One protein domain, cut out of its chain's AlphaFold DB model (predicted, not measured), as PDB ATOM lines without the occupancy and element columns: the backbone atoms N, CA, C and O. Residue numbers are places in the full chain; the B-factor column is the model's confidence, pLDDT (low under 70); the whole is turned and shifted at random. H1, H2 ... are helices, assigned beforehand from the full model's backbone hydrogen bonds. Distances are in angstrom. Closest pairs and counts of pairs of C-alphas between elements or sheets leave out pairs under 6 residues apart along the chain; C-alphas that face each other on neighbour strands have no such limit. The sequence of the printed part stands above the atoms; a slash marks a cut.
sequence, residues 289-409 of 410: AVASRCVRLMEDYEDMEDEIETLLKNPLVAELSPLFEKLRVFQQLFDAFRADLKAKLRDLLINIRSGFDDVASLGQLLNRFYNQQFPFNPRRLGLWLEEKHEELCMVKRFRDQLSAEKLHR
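What this domain is: This is residues 289 to 409 of the 410 residues of an uncharacterized protein of Daphnia pulex (UniProt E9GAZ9). Picture a long, slim bundle in which H1 and H3 run lengthwise in opposite ways, and H4 and H5, one after the other, make a third strip along H1. H5 runs on past the other helices, and its end, with residues 400 to 409 sticking out, adds to the length; the short H2 sits at the corner between H1 and H3. The 121 printed residues hold five named helices, in the order H1, H2, H3, H4, H5, and no named strand, and the class is all helix. The whole is loose, with a radius of gyration of the C-alphas of 19.6 A, and spans 76 by 22 by 20 A.

Where its parts are: Find C-alpha 289 at (42.334, 53.999, -31.933); from there H1 runs through residues 289 to 312, 35.3 A long. Next come H2, residues 315 to 319, and H3, residues 321 to 354, the longest helix at 49.5 A, which ends with C-alpha 354 at (42.968, 48.627, -12.567). Read on to H4, residues 359 to 369, 16.6 A long, and then to H5, residues 378 to 407, 43.5 A long, which ends with C-alpha 407 at (15.996, 15.114, -68.705).

How they stand to each other: Start at H1, which with H3 is the hub, each touching three other helices. H1 and H3 touch, closest at the C-alphas of Leu 312 and Phe 324, 6.6 A apart, with a shallow tilt of 19 degrees, opposite ways. H1 touches H4 with residues 290 to 294 alone, closest at the C-alphas of Cys 294 and Leu 366, 6.9 A apart, the same way. H3 and H4 form a helical hairpin and only just touch, with 3 pairs of C-alphas within 8 A, the closest those of Ile 352 and Val 359, 6.2 A apart. H1, H3 and H4 are an up-and-down bundle, each running against the one before it. H5 touches H1 with residues 378 to 389 alone, closest at the C-alphas of Asp 300 and Pro 378, 6.6 A apart, at a shallow tilt of 20 degrees, the same way. H2 only just touches H3, only at the corner, and only just touches H5, with 3 pairs of C-alphas within 8 A in each case; the closest are those of Val 317 and Phe 324, 5.6 A apart, and those of Leu 316 and Lys 396, 7.4 A apart. H3 and H5 are near each other, and H2 and H4 are apart. Look at the backbone: in H2, H3 and H5 every O i to N i+4 pair is within hydrogen-bond range, in H1 19 of 20 and in H4 6 of 7.

The domain as a whole: The C-alphas of Gly 355 and Arg 409, the two farthest apart, are 75.8 A apart. The printed part has no cut; the H4 to H5 link, 8 residues, is short and the other three are tight. The model's confidence is low at residues 406 to 409, with pLDDT under 70.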
ATOM      1  N   ALA A 289      41.505  54.608 -30.894       93.06
ATOM      2  CA  ALA A 289      42.334  53.999 -31.933       93.06
ATOM      3  C   ALA A 289      42.619  52.507 -31.674       93.06
ATOM      4  O   ALA A 289      42.500  51.691 -32.590       93.06
ATOM      5  N   VAL A 290      42.977  52.138 -30.437       94.25
ATOM      6  CA  VAL A 290      43.228  50.733 -30.065       94.25
ATOM      7  C   VAL A 290      41.914  49.963 -29.982       94.25
ATOM      8  O   VAL A 290      41.823  48.859 -30.520       94.25
ATOM      9  N   ALA A 291      40.880  50.558 -29.382       96.44
ATOM     10  CA  ALA A 291      39.573  49.923 -29.256       96.44
ATOM     11  C   ALA A 291      38.957  49.591 -30.620       96.44
ATOM     12  O   ALA A 291      38.551  48.457 -30.850       96.44
ATOM     13  N   SER A 292      38.997  50.525 -31.574       95.25
ATOM     14  CA  SER A 292      38.457  50.305 -32.916       95.25
ATOM     15  C   SER A 292      39.198  49.216 -33.698       95.25
ATOM     16  O   SER A 292      38.601  48.605 -34.578       95.25
ATOM     17  N   ARG A 293      40.476  48.928 -33.398       95.25
ATOM     18  CA  ARG A 293      41.163  47.749 -33.966       95.25
ATOM     19  C   ARG A 293      40.567  46.447 -33.437       95.25
ATOM     20  O   ARG A 293      40.399  45.515 -34.211       95.25
ATOM     21  N   CYS A 294      40.256  46.394 -32.142       96.19
ATOM     22  CA  CYS A 294      39.600  45.244 -31.524       96.19
ATOM     23  C   CYS A 294      38.180  45.050 -32.072       96.19
ATOM     24  O   CYS A 294      37.816  43.936 -32.426       96.19
ATOM     25  N   VAL A 295      37.416  46.142 -32.211       96.12
ATOM     26  CA  VAL A 295      36.067  46.113 -32.797       96.12
ATOM     27  C   VAL A 295      36.099  45.532 -34.207       96.12
ATOM     28  O   VAL A 295      35.398  44.563 -34.454       96.12
ATOM     29  N   ARG A 296      36.972  46.038 -35.088       94.31
ATOM     30  CA  ARG A 296      37.090  45.513 -36.459       94.31
ATOM     31  C   ARG A 296      37.462  44.034 -36.505       94.31
ATOM     32  O   ARG A 296      36.874  43.293 -37.269       94.31
ATOM     33  N   LEU A 297      38.391  43.592 -35.657       94.75
ATOM     34  CA  LEU A 297      38.739  42.173 -35.574       94.75
ATOM     35  C   LEU A 297      37.531  41.306 -35.177       94.75
ATOM     36  O   LEU A 297      37.369  40.202 -35.683       94.75
ATOM     37  N   MET A 298      36.705  41.778 -34.242       94.12
ATOM     38  CA  MET A 298      35.501  41.049 -33.846       94.12
ATOM     39  C   MET A 298      34.443  41.049 -34.946       94.12
ATOM     40  O   MET A 298      33.787  40.025 -35.107       94.12
ATOM     41  N   GLU A 299      34.320  42.139 -35.706       93.25
ATOM     42  CA  GLU A 299      33.475  42.202 -36.904       93.25
ATOM     43  C   GLU A 299      33.956  41.218 -37.980       93.25
ATOM     44  O   GLU A 299      33.130  40.499 -38.524       93.25
ATOM     45  N   ASP A 300      35.272  41.096 -38.213       92.38
ATOM     46  CA  ASP A 300      35.825  40.093 -39.139       92.38
ATOM     47  C   ASP A 300      35.392  38.669 -38.727       92.38
ATOM     48  O   ASP A 300      35.032  37.845 -39.565       92.38
ATOM     49  N   TYR A 301      35.391  38.369 -37.421       94.12
ATOM     50  CA  TYR A 301      34.915  37.079 -36.914       94.12
ATOM     51  C   TYR A 301      33.387  36.923 -36.941       94.12
ATOM     52  O   TYR A 301      32.905  35.793 -36.959       94.12
ATOM     53  N   GLU A 302      32.621  38.013 -36.889       91.44
ATOM     54  CA  GLU A 302      31.166  37.985 -37.104       91.44
ATOM     55  C   GLU A 302      30.846  37.676 -38.566       91.44
ATOM     56  O   GLU A 302      30.049  36.784 -38.827       91.44
ATOM     57  N   ASP A 303      31.551  38.303 -39.509       89.69
ATOM     58  CA  ASP A 303      31.384  38.030 -40.940       89.69
ATOM     59  C   ASP A 303      31.674  36.555 -41.278       89.69
ATOM     60  O   ASP A 303      30.955  35.931 -42.059       89.69
ATOM     61  N   MET A 304      32.675  35.953 -40.627       91.25
ATOM     62  CA  MET A 304      32.971  34.520 -40.770       91.25
ATOM     63  C   MET A 304      31.877  33.622 -40.196       91.25
ATOM     64  O   MET A 304      31.584  32.578 -40.770       91.25
ATOM     65  N   GLU A 305      31.288  33.991 -39.057       91.50
ATOM     66  CA  GLU A 305      30.164  33.251 -38.471       91.50
ATOM     67  C   GLU A 305      28.971  33.235 -39.434       91.50
ATOM     68  O   GLU A 305      28.415  32.168 -39.700       91.50
ATOM     69  N   ASP A 306      28.643  34.396 -40.005       88.31
ATOM     70  CA  ASP A 306      27.555  34.556 -40.969       88.31
ATOM     71  C   ASP A 306      27.804  33.729 -42.243       88.31
ATOM     72  O   ASP A 306      26.882  33.112 -42.790       88.31
ATOM     73  N   GLU A 307      29.053  33.660 -42.714       89.25
ATOM     74  CA  GLU A 307      29.439  32.836 -43.860       89.25
ATOM     75  C   GLU A 307      29.337  31.330 -43.560       89.25
ATOM     76  O   GLU A 307      28.748  30.583 -44.348       89.25
ATOM     77  N   ILE A 308      29.826  30.874 -42.398       91.81
ATOM     78  CA  ILE A 308      29.687  29.478 -41.946       91.81
ATOM     79  C   ILE A 308      28.207  29.095 -41.857       91.81
ATOM     80  O   ILE A 308      27.807  28.034 -42.347       91.81
ATOM     81  N   GLU A 309      27.377  29.954 -41.259       90.50
ATOM     82  CA  GLU A 309      25.941  29.714 -41.129       90.50
ATOM     83  C   GLU A 309      25.256  29.678 -42.504       90.50
ATOM     84  O   GLU A 309      24.407  28.820 -42.759       90.50
ATOM     85  N   THR A 310      25.660  30.558 -43.422       88.00
ATOM     86  CA  THR A 310      25.163  30.575 -44.804       88.00
ATOM     87  C   THR A 310      25.499  29.276 -45.539       88.00
ATOM     88  O   THR A 310      24.631  28.710 -46.209       88.00
ATOM     89  N   LEU A 311      26.726  28.763 -45.391       90.06
ATOM     90  CA  LEU A 311      27.128  27.478 -45.968       90.06
ATOM     91  C   LEU A 311      26.321  26.320 -45.366       90.06
ATOM     92  O   LEU A 311      25.790  25.499 -46.111       90.06
ATOM     93  N   LEU A 312      26.168  26.271 -44.040       91.56
ATOM     94  CA  LEU A 312      25.411  25.218 -43.350       91.56
ATOM     95  C   LEU A 312      23.914  25.216 -43.702       91.56
ATOM     96  O   LEU A 312      23.302  24.150 -43.743       91.56
ATOM     97  N   LYS A 313      23.323  26.383 -43.988       89.69
ATOM     98  CA  LYS A 313      21.926  26.515 -44.440       89.69
ATOM     99  C   LYS A 313      21.710  26.093 -45.896       89.69
ATOM    100  O   LYS A 313      20.561  25.978 -46.325       89.69
ATOM    101  N   ASN A 314      22.770  25.884 -46.677       88.12
ATOM    102  CA  ASN A 314      22.633  25.491 -48.073       88.12
ATOM    103  C   ASN A 314      22.123  24.035 -48.183       88.12
ATOM    104  O   ASN A 314      22.789  23.124 -47.683       88.12
ATOM    105  N   PRO A 315      21.005  23.772 -48.891       88.06
ATOM    106  CA  PRO A 315      20.446  22.422 -49.013       88.06
ATOM    107  C   PRO A 315      21.429  21.391 -49.583       88.06
ATOM    108  O   PRO A 315      21.439  20.241 -49.155       88.06
ATOM    109  N   LEU A 316      22.305  21.808 -50.505       88.81
ATOM    110  CA  LEU A 316      23.305  20.924 -51.104       88.81
ATOM    111  C   LEU A 316      24.342  20.468 -50.073       88.81
ATOM    112  O   LEU A 316      24.816  19.339 -50.146       88.81
ATOM    113  N   VAL A 317      24.693  21.332 -49.114       89.31
ATOM    114  CA  VAL A 317      25.643  20.994 -48.047       89.31
ATOM    115  C   VAL A 317      25.041  19.943 -47.124       89.31
ATOM    116  O   VAL A 317      25.741  19.003 -46.768       89.31
ATOM    117  N   ALA A 318      23.747  20.041 -46.806       86.31
ATOM    118  CA  ALA A 318      23.054  19.046 -45.985       86.31
ATOM    119  C   ALA A 318      23.072  17.636 -46.609       86.31
ATOM    120  O   ALA A 318      23.113  16.638 -45.892       86.31
ATOM    121  N   GLU A 319      23.094  17.537 -47.940       88.06
ATOM    122  CA  GLU A 319      23.236  16.262 -48.651       88.06
ATOM    123  C   GLU A 319      24.689  15.752 -48.701       88.06
ATOM    124  O   GLU A 319      24.932  14.554 -48.853       88.06
ATOM    125  N   LEU A 320      25.675  16.643 -48.559       88.31
ATOM    126  CA  LEU A 320      27.103  16.325 -48.557       88.31
ATOM    127  C   LEU A 320      27.598  16.091 -47.125       88.31
ATOM    128  O   LEU A 320      28.326  16.919 -46.570       88.31
ATOM    129  N   SER A 321      27.255  14.941 -46.534       86.00
ATOM    130  CA  SER A 321      27.559  14.635 -45.122       86.00
ATOM    131  C   SER A 321      29.009  14.934 -44.691       86.00
ATOM    132  O   SER A 321      29.183  15.533 -43.631       86.00
ATOM    133  N   PRO A 322      30.063  14.622 -45.480       89.12
ATOM    134  CA  PRO A 322      31.437  14.950 -45.087       89.12
ATOM    135  C   PRO A 322      31.713  16.457 -44.971       89.12
ATOM    136  O   PRO A 322      32.461  16.879 -44.088       89.12
ATOM    137  N   LEU A 323      31.129  17.275 -45.854       88.94
ATOM    138  CA  LEU A 323      31.286  18.732 -45.820       88.94
ATOM    139  C   LEU A 323      30.460  19.337 -44.683       88.94
ATOM    140  O   LEU A 323      30.974  20.181 -43.949       88.94
ATOM    141  N   PHE A 324      29.222  18.869 -44.505       91.75
ATOM    142  CA  PHE A 324      28.348  19.291 -43.413       91.75
ATOM    143  C   PHE A 324      28.998  19.069 -42.043       91.75
ATOM    144  O   PHE A 324      29.130  20.014 -41.266       91.75
ATOM    145  N   GLU A 325      29.489  17.856 -41.765       93.19
ATOM    146  CA  GLU A 325      30.137  17.550 -40.483       93.19
ATOM    147  C   GLU A 325      31.426  18.357 -40.283       93.19
ATOM    148  O   GLU A 325      31.695  18.841 -39.183       93.19
ATOM    149  N   LYS A 326      32.203  18.587 -41.350       92.00
ATOM    150  CA  LYS A 326      33.409  19.422 -41.279       92.00
ATOM    151  C   LYS A 326      33.087  20.868 -40.894       92.00
ATOM    152  O   LYS A 326      33.757  21.422 -40.024       92.00
ATOM    153  N   LEU A 327      32.077  21.472 -41.527       93.75
ATOM    154  CA  LEU A 327      31.628  22.833 -41.216       93.75
ATOM    155  C   LEU A 327      31.049  22.920 -39.801       93.75
ATOM    156  O   LEU A 327      31.342  23.870 -39.083       93.75
ATOM    157  N   ARG A 328      30.298  21.902 -39.368       94.88
ATOM    158  CA  ARG A 328      29.718  21.835 -38.023       94.88
ATOM    159  C   ARG A 328      30.780  21.751 -36.925       94.88
ATOM    160  O   ARG A 328      30.698  22.485 -35.944       94.88
ATOM    161  N   VAL A 329      31.787  20.888 -37.082       95.31
ATOM    162  CA  VAL A 329      32.906  20.801 -36.125       95.31
ATOM    163  C   VAL A 329      33.679  22.118 -36.089       95.31
ATOM    164  O   VAL A 329      34.031  22.598 -35.013       95.31
ATOM    165  N   PHE A 330      33.917  22.732 -37.252       94.38
ATOM    166  CA  PHE A 330      34.574  24.032 -37.309       94.38
ATOM    167  C   PHE A 330      33.767  25.123 -36.591       94.38
ATOM    168  O   PHE A 330      34.348  25.842 -35.782       94.38
ATOM    169  N   GLN A 331      32.449  25.198 -36.810       95.44
ATOM    170  CA  GLN A 331      31.557  26.137 -36.121       95.44
ATOM    171  C   GLN A 331      31.681  26.007 -34.597       95.44
ATOM    172  O   GLN A 331      31.925  26.997 -33.921       95.44
ATOM    173  N   GLN A 332      31.634  24.784 -34.060       96.38
ATOM    174  CA  GLN A 332      31.773  24.548 -32.616       96.38
ATOM    175  C   GLN A 332      33.116  25.037 -32.055       96.38
ATOM    176  O   GLN A 332      33.161  25.658 -30.993       96.38
ATOM    177  N   LEU A 333      34.218  24.762 -32.762       96.44
ATOM    178  CA  LEU A 333      35.551  25.224 -32.364       96.44
ATOM    179  C   LEU A 333      35.670  26.750 -32.446       96.44
ATOM    180  O   LEU A 333      36.301  27.369 -31.589       96.44
ATOM    181  N   PHE A 334      35.066  27.350 -33.471       95.75
ATOM    182  CA  PHE A 334      35.058  28.790 -33.683       95.75
ATOM    183  C   PHE A 334      34.235  29.519 -32.616       95.75
ATOM    184  O   PHE A 334      34.708  30.504 -32.047       95.75
ATOM    185  N   ASP A 335      33.060  28.996 -32.268       95.25
ATOM    186  CA  ASP A 335      32.200  29.534 -31.213       95.25
ATOM    187  C   ASP A 335      32.895  29.488 -29.847       95.25
ATOM    188  O   ASP A 335      32.909  30.489 -29.122       95.25
ATOM    189  N   ALA A 336      33.543  28.362 -29.524       96.69
ATOM    190  CA  ALA A 336      34.335  28.218 -28.304       96.69
ATOM    191  C   ALA A 336      35.481  29.242 -28.253       96.69
ATOM    192  O   ALA A 336      35.624  29.972 -27.273       96.69
ATOM    193  N   PHE A 337      36.243  29.374 -29.345       96.06
ATOM    194  CA  PHE A 337      37.306  30.372 -29.455       96.06
ATOM    195  C   PHE A 337      36.790  31.804 -29.240       96.06
ATOM    196  O   PHE A 337      37.421  32.592 -28.530       96.06
ATOM    197  N   ARG A 338      35.646  32.163 -29.830       95.12
ATOM    198  CA  ARG A 338      35.081  33.512 -29.701       95.12
ATOM    199  C   ARG A 338      34.564  33.796 -28.297       95.12
ATOM    200  O   ARG A 338      34.723  34.922 -27.818       95.12
ATOM    201  N   ALA A 339      33.983  32.802 -27.630       95.38
ATOM    202  CA  ALA A 339      33.595  32.915 -26.228       95.38
ATOM    203  C   ALA A 339      34.821  33.168 -25.332       95.38
ATOM    204  O   ALA A 339      34.825  34.128 -24.555       95.38
ATOM    205  N   ASP A 340      35.893  32.392 -25.519       96.25
ATOM    206  CA  ASP A 340      37.159  32.562 -24.797       96.25
ATOM    207  C   ASP A 340      37.796  33.929 -25.073       96.25
ATOM    208  O   ASP A 340      38.310  34.588 -24.164       96.25
ATOM    209  N   LEU A 341      37.733  34.401 -26.321       95.62
ATOM    210  CA  LEU A 341      38.219  35.723 -26.698       95.62
ATOM    211  C   LEU A 341      37.458  36.833 -25.965       95.62
ATOM    212  O   LEU A 341      38.091  37.732 -25.411       95.62
ATOM    213  N   LYS A 342      36.120  36.772 -25.915       95.56
ATOM    214  CA  LYS A 342      35.308  37.755 -25.180       95.56
ATOM    215  C   LYS A 342      35.650  37.771 -23.690       95.56
ATOM    216  O   LYS A 342      35.861  38.851 -23.139       95.56
ATOM    217  N   ALA A 343      35.780  36.599 -23.066       96.69
ATOM    218  CA  ALA A 343      36.184  36.485 -21.664       96.69
ATOM    219  C   ALA A 343      37.578  37.089 -21.427       96.69
ATOM    220  O   ALA A 343      37.752  37.926 -20.547       96.69
ATOM    221  N   LYS A 344      38.549  36.763 -22.286       96.62
ATOM    222  CA  LYS A 344      39.906  37.307 -22.196       96.62
ATOM    223  C   LYS A 344      39.955  38.823 -22.379       96.62
ATOM    224  O   LYS A 344      40.734  39.493 -21.707       96.62
ATOM    225  N   LEU A 345      39.150  39.374 -23.288       96.75
ATOM    226  CA  LEU A 345      39.051  40.821 -23.493       96.75
ATOM    227  C   LEU A 345      38.429  41.524 -22.286       96.75
ATOM    228  O   LEU A 345      38.896  42.604 -21.925       96.75
ATOM    229  N   ARG A 346      37.423  40.913 -21.650       96.62
ATOM    230  CA  ARG A 346      36.824  41.412 -20.406       96.62
ATOM    231  C   ARG A 346      37.862  41.489 -19.288       96.62
ATOM    232  O   ARG A 346      38.027  42.547 -18.689       96.62
ATOM    233  N   ASP A 347      38.588  40.401 -19.048       97.00
ATOM    234  CA  ASP A 347      39.567  40.325 -17.959       97.00
ATOM    235  C   ASP A 347      40.726  41.303 -18.197       97.00
ATOM    236  O   ASP A 347      41.111  42.065 -17.309       97.00
ATOM    237  N   LEU A 348      41.218  41.367 -19.438       97.00
ATOM    238  CA  LEU A 348      42.267  42.302 -19.830       97.00
ATOM    239  C   LEU A 348      41.822  43.763 -19.681       97.00
ATOM    240  O   LEU A 348      42.600  44.597 -19.224       97.00
ATOM    241  N   LEU A 349      40.576  44.091 -20.039       97.19
ATOM    242  CA  LEU A 349      40.022  45.433 -19.853       97.19
ATOM    243  C   LEU A 349      40.011  45.829 -18.371       97.19
ATOM    244  O   LEU A 349      40.448  46.931 -18.034       97.19
ATOM    245  N   ILE A 350      39.532  44.940 -17.498       96.06
ATOM    246  CA  ILE A 350      39.482  45.176 -16.051       96.06
ATOM    247  C   ILE A 350      40.899  45.373 -15.501       96.06
ATOM    248  O   ILE A 350      41.135  46.332 -14.761       96.06
ATOM    249  N   ASN A 351      41.859  44.535 -15.900       96.56
ATOM    250  CA  ASN A 351      43.252  44.658 -15.471       96.56
ATOM    251  C   ASN A 351      43.894  45.968 -15.933       96.56
ATOM    252  O   ASN A 351      44.532  46.642 -15.124       96.56
ATOM    253  N   ILE A 352      43.683  46.371 -17.191       96.44
ATOM    254  CA  ILE A 352      44.186  47.645 -17.729       96.44
ATOM    255  C   ILE A 352      43.617  48.817 -16.927       96.44
ATOM    256  O   ILE A 352      44.356  49.671 -16.434       96.44
ATOM    257  N   ARG A 353      42.297  48.839 -16.727       95.25
ATOM    258  CA  ARG A 353      41.625  49.891 -15.952       95.25
ATOM    259  C   ARG A 353      42.079  49.919 -14.491       95.25
ATOM    260  O   ARG A 353      42.133  50.996 -13.898       95.25
ATOM    261  N   SER A 354      42.436  48.767 -13.930       94.06
ATOM    262  CA  SER A 354      42.968  48.627 -12.567       94.06
ATOM    263  C   SER A 354      44.461  48.955 -12.453       94.06
ATOM    264  O   SER A 354      44.941  49.206 -11.349       94.06
ATOM    265  N   GLY A 355      45.189  48.992 -13.573       93.75
ATOM    266  CA  GLY A 355      46.638  49.196 -13.627       93.75
ATOM    267  C   GLY A 355      47.474  47.937 -13.373       93.75
ATOM    268  O   GLY A 355      48.658  48.066 -13.082       93.75
ATOM    269  N   PHE A 356      46.872  46.747 -13.456       94.56
ATOM    270  CA  PHE A 356      47.591  45.466 -13.402       94.56
ATOM    271  C   PHE A 356      48.201  45.079 -14.754       94.56
ATOM    272  O   PHE A 356      49.200  44.371 -14.792       94.56
ATOM    273  N   ASP A 357      47.608  45.570 -15.843       95.94
ATOM    274  CA  ASP A 357      48.101  45.436 -17.212       95.94
ATOM    275  C   ASP A 357      48.217  46.821 -17.862       95.94
ATOM    276  O   ASP A 357      47.570  47.781 -17.439       95.94
ATOM    277  N   ASP A 358      48.997  46.916 -18.938       94.31
ATOM    278  CA  ASP A 358      49.115  48.129 -19.745       94.31
ATOM    279  C   ASP A 358      48.249  48.064 -21.005       94.31
ATOM    280  O   ASP A 358      48.009  46.995 -21.571       94.31
ATOM    281  N   VAL A 359      47.868  49.227 -21.549       93.19
ATOM    282  CA  VAL A 359      47.188  49.314 -22.863       93.19
ATOM    283  C   VAL A 359      47.971  48.578 -23.968       93.19
ATOM    284  O   VAL A 359      47.380  48.037 -24.908       93.19
ATOM    285  N   ALA A 360      49.301  48.497 -23.843       94.50
ATOM    286  CA  ALA A 360      50.160  47.738 -24.748       94.50
ATOM    287  C   ALA A 360      49.826  46.234 -24.780       94.50
ATOM    288  O   ALA A 360      49.933  45.627 -25.847       94.50
ATOM    289  N   SER A 361      49.367  45.646 -23.670       95.44
ATOM    290  CA  SER A 361      48.973  44.233 -23.585       95.44
ATOM    291  C   SER A 361      47.820  43.907 -24.540       95.44
ATOM    292  O   SER A 361      47.862  42.885 -25.231       95.44
ATOM    293  N   LEU A 362      46.835  44.806 -24.683       95.38
ATOM    294  CA  LEU A 362      45.773  44.657 -25.688       95.38
ATOM    295  C   LEU A 362      46.337  44.740 -27.109       95.38
ATOM    296  O   LEU A 362      46.010  43.911 -27.954       95.38
ATOM    297  N   GLY A 363      47.234  45.692 -27.374       94.00
ATOM    298  CA  GLY A 363      47.906  45.792 -28.672       94.00
ATOM    299  C   GLY A 363      48.681  44.521 -29.042       94.00
ATOM    300  O   GLY A 363      48.593  44.049 -30.176       94.00
ATOM    301  N   GLN A 364      49.397  43.932 -28.081       94.00
ATOM    302  CA  GLN A 364      50.124  42.676 -28.262       94.00
ATOM    303  C   GLN A 364      49.181  41.499 -28.518       94.00
ATOM    304  O   GLN A 364      49.453  40.700 -29.415       94.00
ATOM    305  N   LEU A 365      48.069  41.402 -27.780       93.94
ATOM    306  CA  LEU A 365      47.037  40.395 -28.021       93.94
ATOM    307  C   LEU A 365      46.500  40.502 -29.454       93.94
ATOM    308  O   LEU A 365      46.497  39.505 -30.173       93.94
ATOM    309  N   LEU A 366      46.132  41.711 -29.892       93.50
ATOM    310  CA  LEU A 366      45.626  41.950 -31.244       93.50
ATOM    311  C   LEU A 366      46.642  41.561 -32.324       93.50
ATOM    312  O   LEU A 366      46.280  40.945 -33.322       93.50
ATOM    313  N   ASN A 367      47.926  41.861 -32.119       92.44
ATOM    314  CA  ASN A 367      48.977  41.503 -33.073       92.44
ATOM    315  C   ASN A 367      49.162  39.982 -33.217       92.44
ATOM    316  O   ASN A 367      49.532  39.519 -34.296       92.44
ATOM    317  N   ARG A 368      48.883  39.188 -32.171       92.69
ATOM    318  CA  ARG A 368      48.962  37.717 -32.252       92.69
ATOM    319  C   ARG A 368      47.927  37.135 -33.214       92.69
ATOM    320  O   ARG A 368      48.244  36.160 -33.887       92.69
ATOM    321  N   PHE A 369      46.746  37.742 -33.331       91.75
ATOM    322  CA  PHE A 369      45.699  37.260 -34.240       91.75
ATOM    323  C   PHE A 369      46.068  37.404 -35.717       91.75
ATOM    324  O   PHE A 369      45.659  36.587 -36.536       91.75
ATOM    325  N   TYR A 370      46.911  38.382 -36.054       86.12
ATOM    326  CA  TYR A 370      47.414  38.574 -37.416       86.12
ATOM    327  C   TYR A 370      48.676  37.753 -37.727       86.12
ATOM    328  O   TYR A 370      49.181  37.802 -38.850       86.12
ATOM    329  N   ASN A 371      49.179  36.962 -36.773       90.75
ATOM    330  CA  ASN A 371      50.265  36.022 -37.032       90.75
ATOM    331  C   ASN A 371      49.768  34.886 -37.942       90.75
ATOM    332  O   ASN A 371      48.711  34.307 -37.699       90.75
ATOM    333  N   GLN A 372      50.545  34.543 -38.972       86.12
ATOM    334  CA  GLN A 372      50.233  33.466 -39.922       86.12
ATOM    335  C   GLN A 372      50.149  32.078 -39.265       86.12
ATOM    336  O   GLN A 372      49.461  31.189 -39.761       86.12
ATOM    337  N   GLN A 373      50.837  31.884 -38.139       88.44
ATOM    338  CA  GLN A 373      50.806  30.634 -37.379       88.44
ATOM    339  C   GLN A 373      49.554  30.506 -36.505       88.44
ATOM    340  O   GLN A 373      49.272  29.416 -36.008       88.44
ATOM    341  N   PHE A 374      48.808  31.593 -36.291       91.94
ATOM    342  CA  PHE A 374      47.618  31.552 -35.457       91.94
ATOM    343  C   PHE A 374      46.486  30.796 -36.181       91.94
ATOM    344  O   PHE A 374      46.134  31.174 -37.301       91.94
ATOM    345  N   PRO A 375      45.901  29.739 -35.580       88.69
ATOM    346  CA  PRO A 375      44.899  28.911 -36.255       88.69
ATOM    347  C   PRO A 375      43.650  29.677 -36.695       88.69
ATOM    348  O   PRO A 375      43.162  29.448 -37.797       88.69
ATOM    349  N   PHE A 376      43.179  30.621 -35.875       92.38
ATOM    350  CA  PHE A 376      42.016  31.456 -36.184       92.38
ATOM    351  C   PHE A 376      42.415  32.805 -36.795       92.38
ATOM    352  O   PHE A 376      41.789  33.821 -36.530       92.38
ATOM    353  N   ASN A 377      43.500  32.854 -37.572       94.00
ATOM    354  CA  ASN A 377      43.879  34.074 -38.280       94.00
ATOM    355  C   ASN A 377      42.753  34.487 -39.250       94.00
ATOM    356  O   ASN A 377      42.432  33.689 -40.135       94.00
ATOM    357  N   PRO A 378      42.207  35.718 -39.160       92.06
ATOM    358  CA  PRO A 378      41.059  36.132 -39.964       92.06
ATOM    359  C   PRO A 378      41.241  35.920 -41.472       92.06
ATOM    360  O   PRO A 378      40.383  35.360 -42.145       92.06
ATOM    361  N   ARG A 379      42.411  36.280 -42.011       91.44
ATOM    362  CA  ARG A 379      42.701  36.135 -43.444       91.44
ATOM    363  C   ARG A 379      42.739  34.671 -43.873       91.44
ATOM    364  O   ARG A 379      42.269  34.335 -44.952       91.44
ATOM    365  N   ARG A 380      43.324  33.804 -43.045       91.81
ATOM    366  CA  ARG A 380      43.408  32.367 -43.332       91.81
ATOM    367  C   ARG A 380      42.034  31.707 -43.282       91.81
ATOM    368  O   ARG A 380      41.755  30.856 -44.118       91.81
ATOM    369  N   LEU A 381      41.212  32.084 -42.305       93.00
ATOM    370  CA  LEU A 381      39.849  31.578 -42.190       93.00
ATOM    371  C   LEU A 381      38.988  32.025 -43.373       93.00
ATOM    372  O   LEU A 381      38.310  31.182 -43.943       93.00
ATOM    373  N   GLY A 382      39.085  33.296 -43.781       91.62
ATOM    374  CA  GLY A 382      38.391  33.807 -44.967       91.62
ATOM    375  C   GLY A 382      38.745  33.022 -46.231       91.62
ATOM    376  O   GLY A 382      37.858  32.478 -46.874       91.62
ATOM    377  N   LEU A 383      40.040  32.837 -46.520       92.62
ATOM    378  CA  LEU A 383      40.483  32.026 -47.668       92.62
ATOM    379  C   LEU A 383      39.962  30.582 -47.607       92.62
ATOM    380  O   LEU A 383      39.567  30.013 -48.617       92.62
ATOM    381  N   TRP A 384      39.952  29.976 -46.417       92.94
ATOM    382  CA  TRP A 384      39.427  28.625 -46.250       92.94
ATOM    383  C   TRP A 384      37.912  28.553 -46.496       92.94
ATOM    384  O   TRP A 384      37.447  27.579 -47.085       92.94
ATOM    385  N   LEU A 385      37.141  29.554 -46.062       92.75
ATOM    386  CA  LEU A 385      35.700  29.627 -46.322       92.75
ATOM    387  C   LEU A 385      35.408  29.856 -47.810       92.75
ATOM    388  O   LEU A 385      34.565  29.148 -48.365       92.75
ATOM    389  N   GLU A 386      36.177  30.726 -48.471       92.38
ATOM    390  CA  GLU A 386      36.128  30.936 -49.923       92.38
ATOM    391  C   GLU A 386      36.364  29.616 -50.678       92.38
ATOM    392  O   GLU A 386      35.549  29.230 -51.516       92.38
ATOM    393  N   GLU A 387      37.399  28.848 -50.317       93.00
ATOM    394  CA  GLU A 387      37.657  27.517 -50.893       93.00
ATOM    395  C   GLU A 387      36.457  26.564 -50.710       93.00
ATOM    396  O   GLU A 387      36.106  25.810 -51.622       93.00
ATOM    397  N   LYS A 388      35.785  26.587 -49.548       91.25
ATOM    398  CA  LYS A 388      34.580  25.766 -49.313       91.25
ATOM    399  C   LYS A 388      33.372  26.230 -50.100       91.25
ATOM    400  O   LYS A 388      32.596  25.388 -50.563       91.25
ATOM    401  N   HIS A 389      33.232  27.529 -50.303       89.62
ATOM    402  CA  HIS A 389      32.219  28.070 -51.187       89.62
ATOM    403  C   HIS A 389      32.455  27.646 -52.648       89.62
ATOM    404  O   HIS A 389      31.514  27.229 -53.333       89.62
ATOM    405  N   GLU A 390      33.702  27.684 -53.123       89.94
ATOM    406  CA  GLU A 390      34.075  27.258 -54.476       89.94
ATOM    407  C   GLU A 390      33.856  25.757 -54.706       89.94
ATOM    408  O   GLU A 390      33.251  25.369 -55.712       89.94
ATOM    409  N   GLU A 391      34.272  24.906 -53.758       88.81
ATOM    410  CA  GLU A 391      34.003  23.461 -53.781       88.81
ATOM    411  C   GLU A 391      32.497  23.188 -53.934       88.81
ATOM    412  O   GLU A 391      32.078  22.400 -54.788       88.81
ATOM    413  N   LEU A 392      31.667  23.892 -53.160       89.62
ATOM    414  CA  LEU A 392      30.213  23.766 -53.218       89.62
ATOM    415  C   LEU A 392      29.640  24.216 -54.569       89.62
ATOM    416  O   LEU A 392      28.766  23.546 -55.130       89.62
ATOM    417  N   CYS A 393      30.141  25.323 -55.118       88.88
ATOM    418  CA  CYS A 393      29.753  25.810 -56.440       88.88
ATOM    419  C   CYS A 393      30.079  24.796 -57.543       88.88
ATOM    420  O   CYS A 393      29.264  24.590 -58.447       88.88
ATOM    421  N   MET A 394      31.234  24.131 -57.467       89.56
ATOM    422  CA  MET A 394      31.586  23.067 -58.409       89.56
ATOM    423  C   MET A 394      30.637  21.873 -58.298       89.56
ATOM    424  O   MET A 394      30.118  21.416 -59.317       89.56
ATOM    425  N   VAL A 395      30.343  21.402 -57.080       89.00
ATOM    426  CA  VAL A 395      29.399  20.289 -56.874       89.00
ATOM    427  C   VAL A 395      28.009  20.629 -57.412       89.00
ATOM    428  O   VAL A 395      27.382  19.794 -58.067       89.00
ATOM    429  N   LYS A 396      27.541  21.862 -57.195       88.94
ATOM    430  CA  LYS A 396      26.273  22.343 -57.751       88.94
ATOM    431  C   LYS A 396      26.262  22.265 -59.279       88.94
ATOM    432  O   LYS A 396      25.341  21.687 -59.843       88.94
ATOM    433  N   ARG A 397      27.312  22.761 -59.945       89.75
ATOM    434  CA  ARG A 397      27.427  22.709 -61.414       89.75
ATOM    435  C   ARG A 397      27.372  21.280 -61.953       89.75
ATOM    436  O   ARG A 397      26.648  21.031 -62.912       89.75
ATOM    437  N   PHE A 398      28.093  20.341 -61.334       88.75
ATOM    438  CA  PHE A 398      28.053  18.934 -61.750       88.75
ATOM    439  C   PHE A 398      26.670  18.309 -61.551       88.75
ATOM    440  O   PHE A 398      26.193  17.573 -62.413       88.75
ATOM    441  N   ARG A 399      25.999  18.621 -60.438       87.38
ATOM    442  CA  ARG A 399      24.628  18.168 -60.179       87.38
ATOM    443  C   ARG A 399      23.653  18.692 -61.233       87.38
ATOM    444  O   ARG A 399      22.867  17.908 -61.762       87.38
ATOM    445  N   ASP A 400      23.730  19.982 -61.549       88.88
ATOM    446  CA  ASP A 400      22.863  20.622 -62.538       88.88
ATOM    447  C   ASP A 400      23.062  19.973 -63.921       88.88
ATOM    448  O   ASP A 400      22.086  19.594 -64.570       88.88
ATOM    449  N   GLN A 401      24.313  19.717 -64.326       90.00
ATOM    450  CA  GLN A 401      24.640  18.991 -65.563       90.00
ATOM    451  C   GLN A 401      24.063  17.568 -65.589       90.00
ATOM    452  O   GLN A 401      23.395  17.194 -66.550       90.00
ATOM    453  N   LEU A 402      24.255  16.787 -64.520       86.81
ATOM    454  CA  LEU A 402      23.713  15.426 -64.419       86.81
ATOM    455  C   LEU A 402      22.178  15.404 -64.465       86.81
ATOM    456  O   LEU A 402      21.586  14.476 -65.017       86.81
ATOM    457  N   SER A 403      21.524  16.412 -63.884       85.12
ATOM    458  CA  SER A 403      20.065  16.539 -63.923       85.12
ATOM    459  C   SER A 403      19.547  16.884 -65.324       85.12
ATOM    460  O   SER A 403      18.567  16.291 -65.770       85.12
ATOM    461  N   ALA A 404      20.251  17.758 -66.052       80.19
ATOM    462  CA  ALA A 404      19.929  18.113 -67.431       80.19
ATOM    463  C   ALA A 404      20.118  16.928 -68.394       80.19
ATOM    464  O   ALA A 404      19.280  16.698 -69.263       80.19
ATOM    465  N   GLU A 405      21.174  16.127 -68.212       75.75
ATOM    466  CA  GLU A 405      21.392  14.921 -69.020       75.75
ATOM    467  C   GLU A 405      20.334  13.838 -68.783       75.75
ATOM    468  O   GLU A 405      19.959  13.144 -69.728       75.75
ATOM    469  N   LYS A 406      19.829  13.686 -67.549       69.50
ATOM    470  CA  LYS A 406      18.703  12.780 -67.266       69.50
ATOM    471  C   LYS A 406      17.431  13.215 -67.996       69.50
ATOM    472  O   LYS A 406      16.792  12.377 -68.619       69.50
ATOM    473  N   LEU A 407      17.134  14.514 -67.995       62.00
ATOM    474  CA  LEU A 407      15.996  15.114 -68.705       62.00
ATOM    475  C   LEU A 407      16.082  15.020 -70.238       62.00
ATOM    476  O   LEU A 407      15.063  15.141 -70.902       62.00
ATOM    477  N   HIS A 408      17.274  14.839 -70.813       59.91
ATOM    478  CA  HIS A 408      17.452  14.618 -72.256       59.91
ATOM    479  C   HIS A 408      17.389  13.143 -72.677       59.91
ATOM    480  O   HIS A 408      17.383  12.859 -73.875       59.91
ATOM    481  N   ARG A 409      17.398  12.202 -71.725       55.38
ATOM    482  CA  ARG A 409      17.307  10.755 -71.995       55.38
ATOM    483  C   ARG A 409      15.909  10.177 -71.762       55.38
ATOM    484  O   ARG A 409      15.682   9.035 -72.161       55.38
TER     485      ARG A 409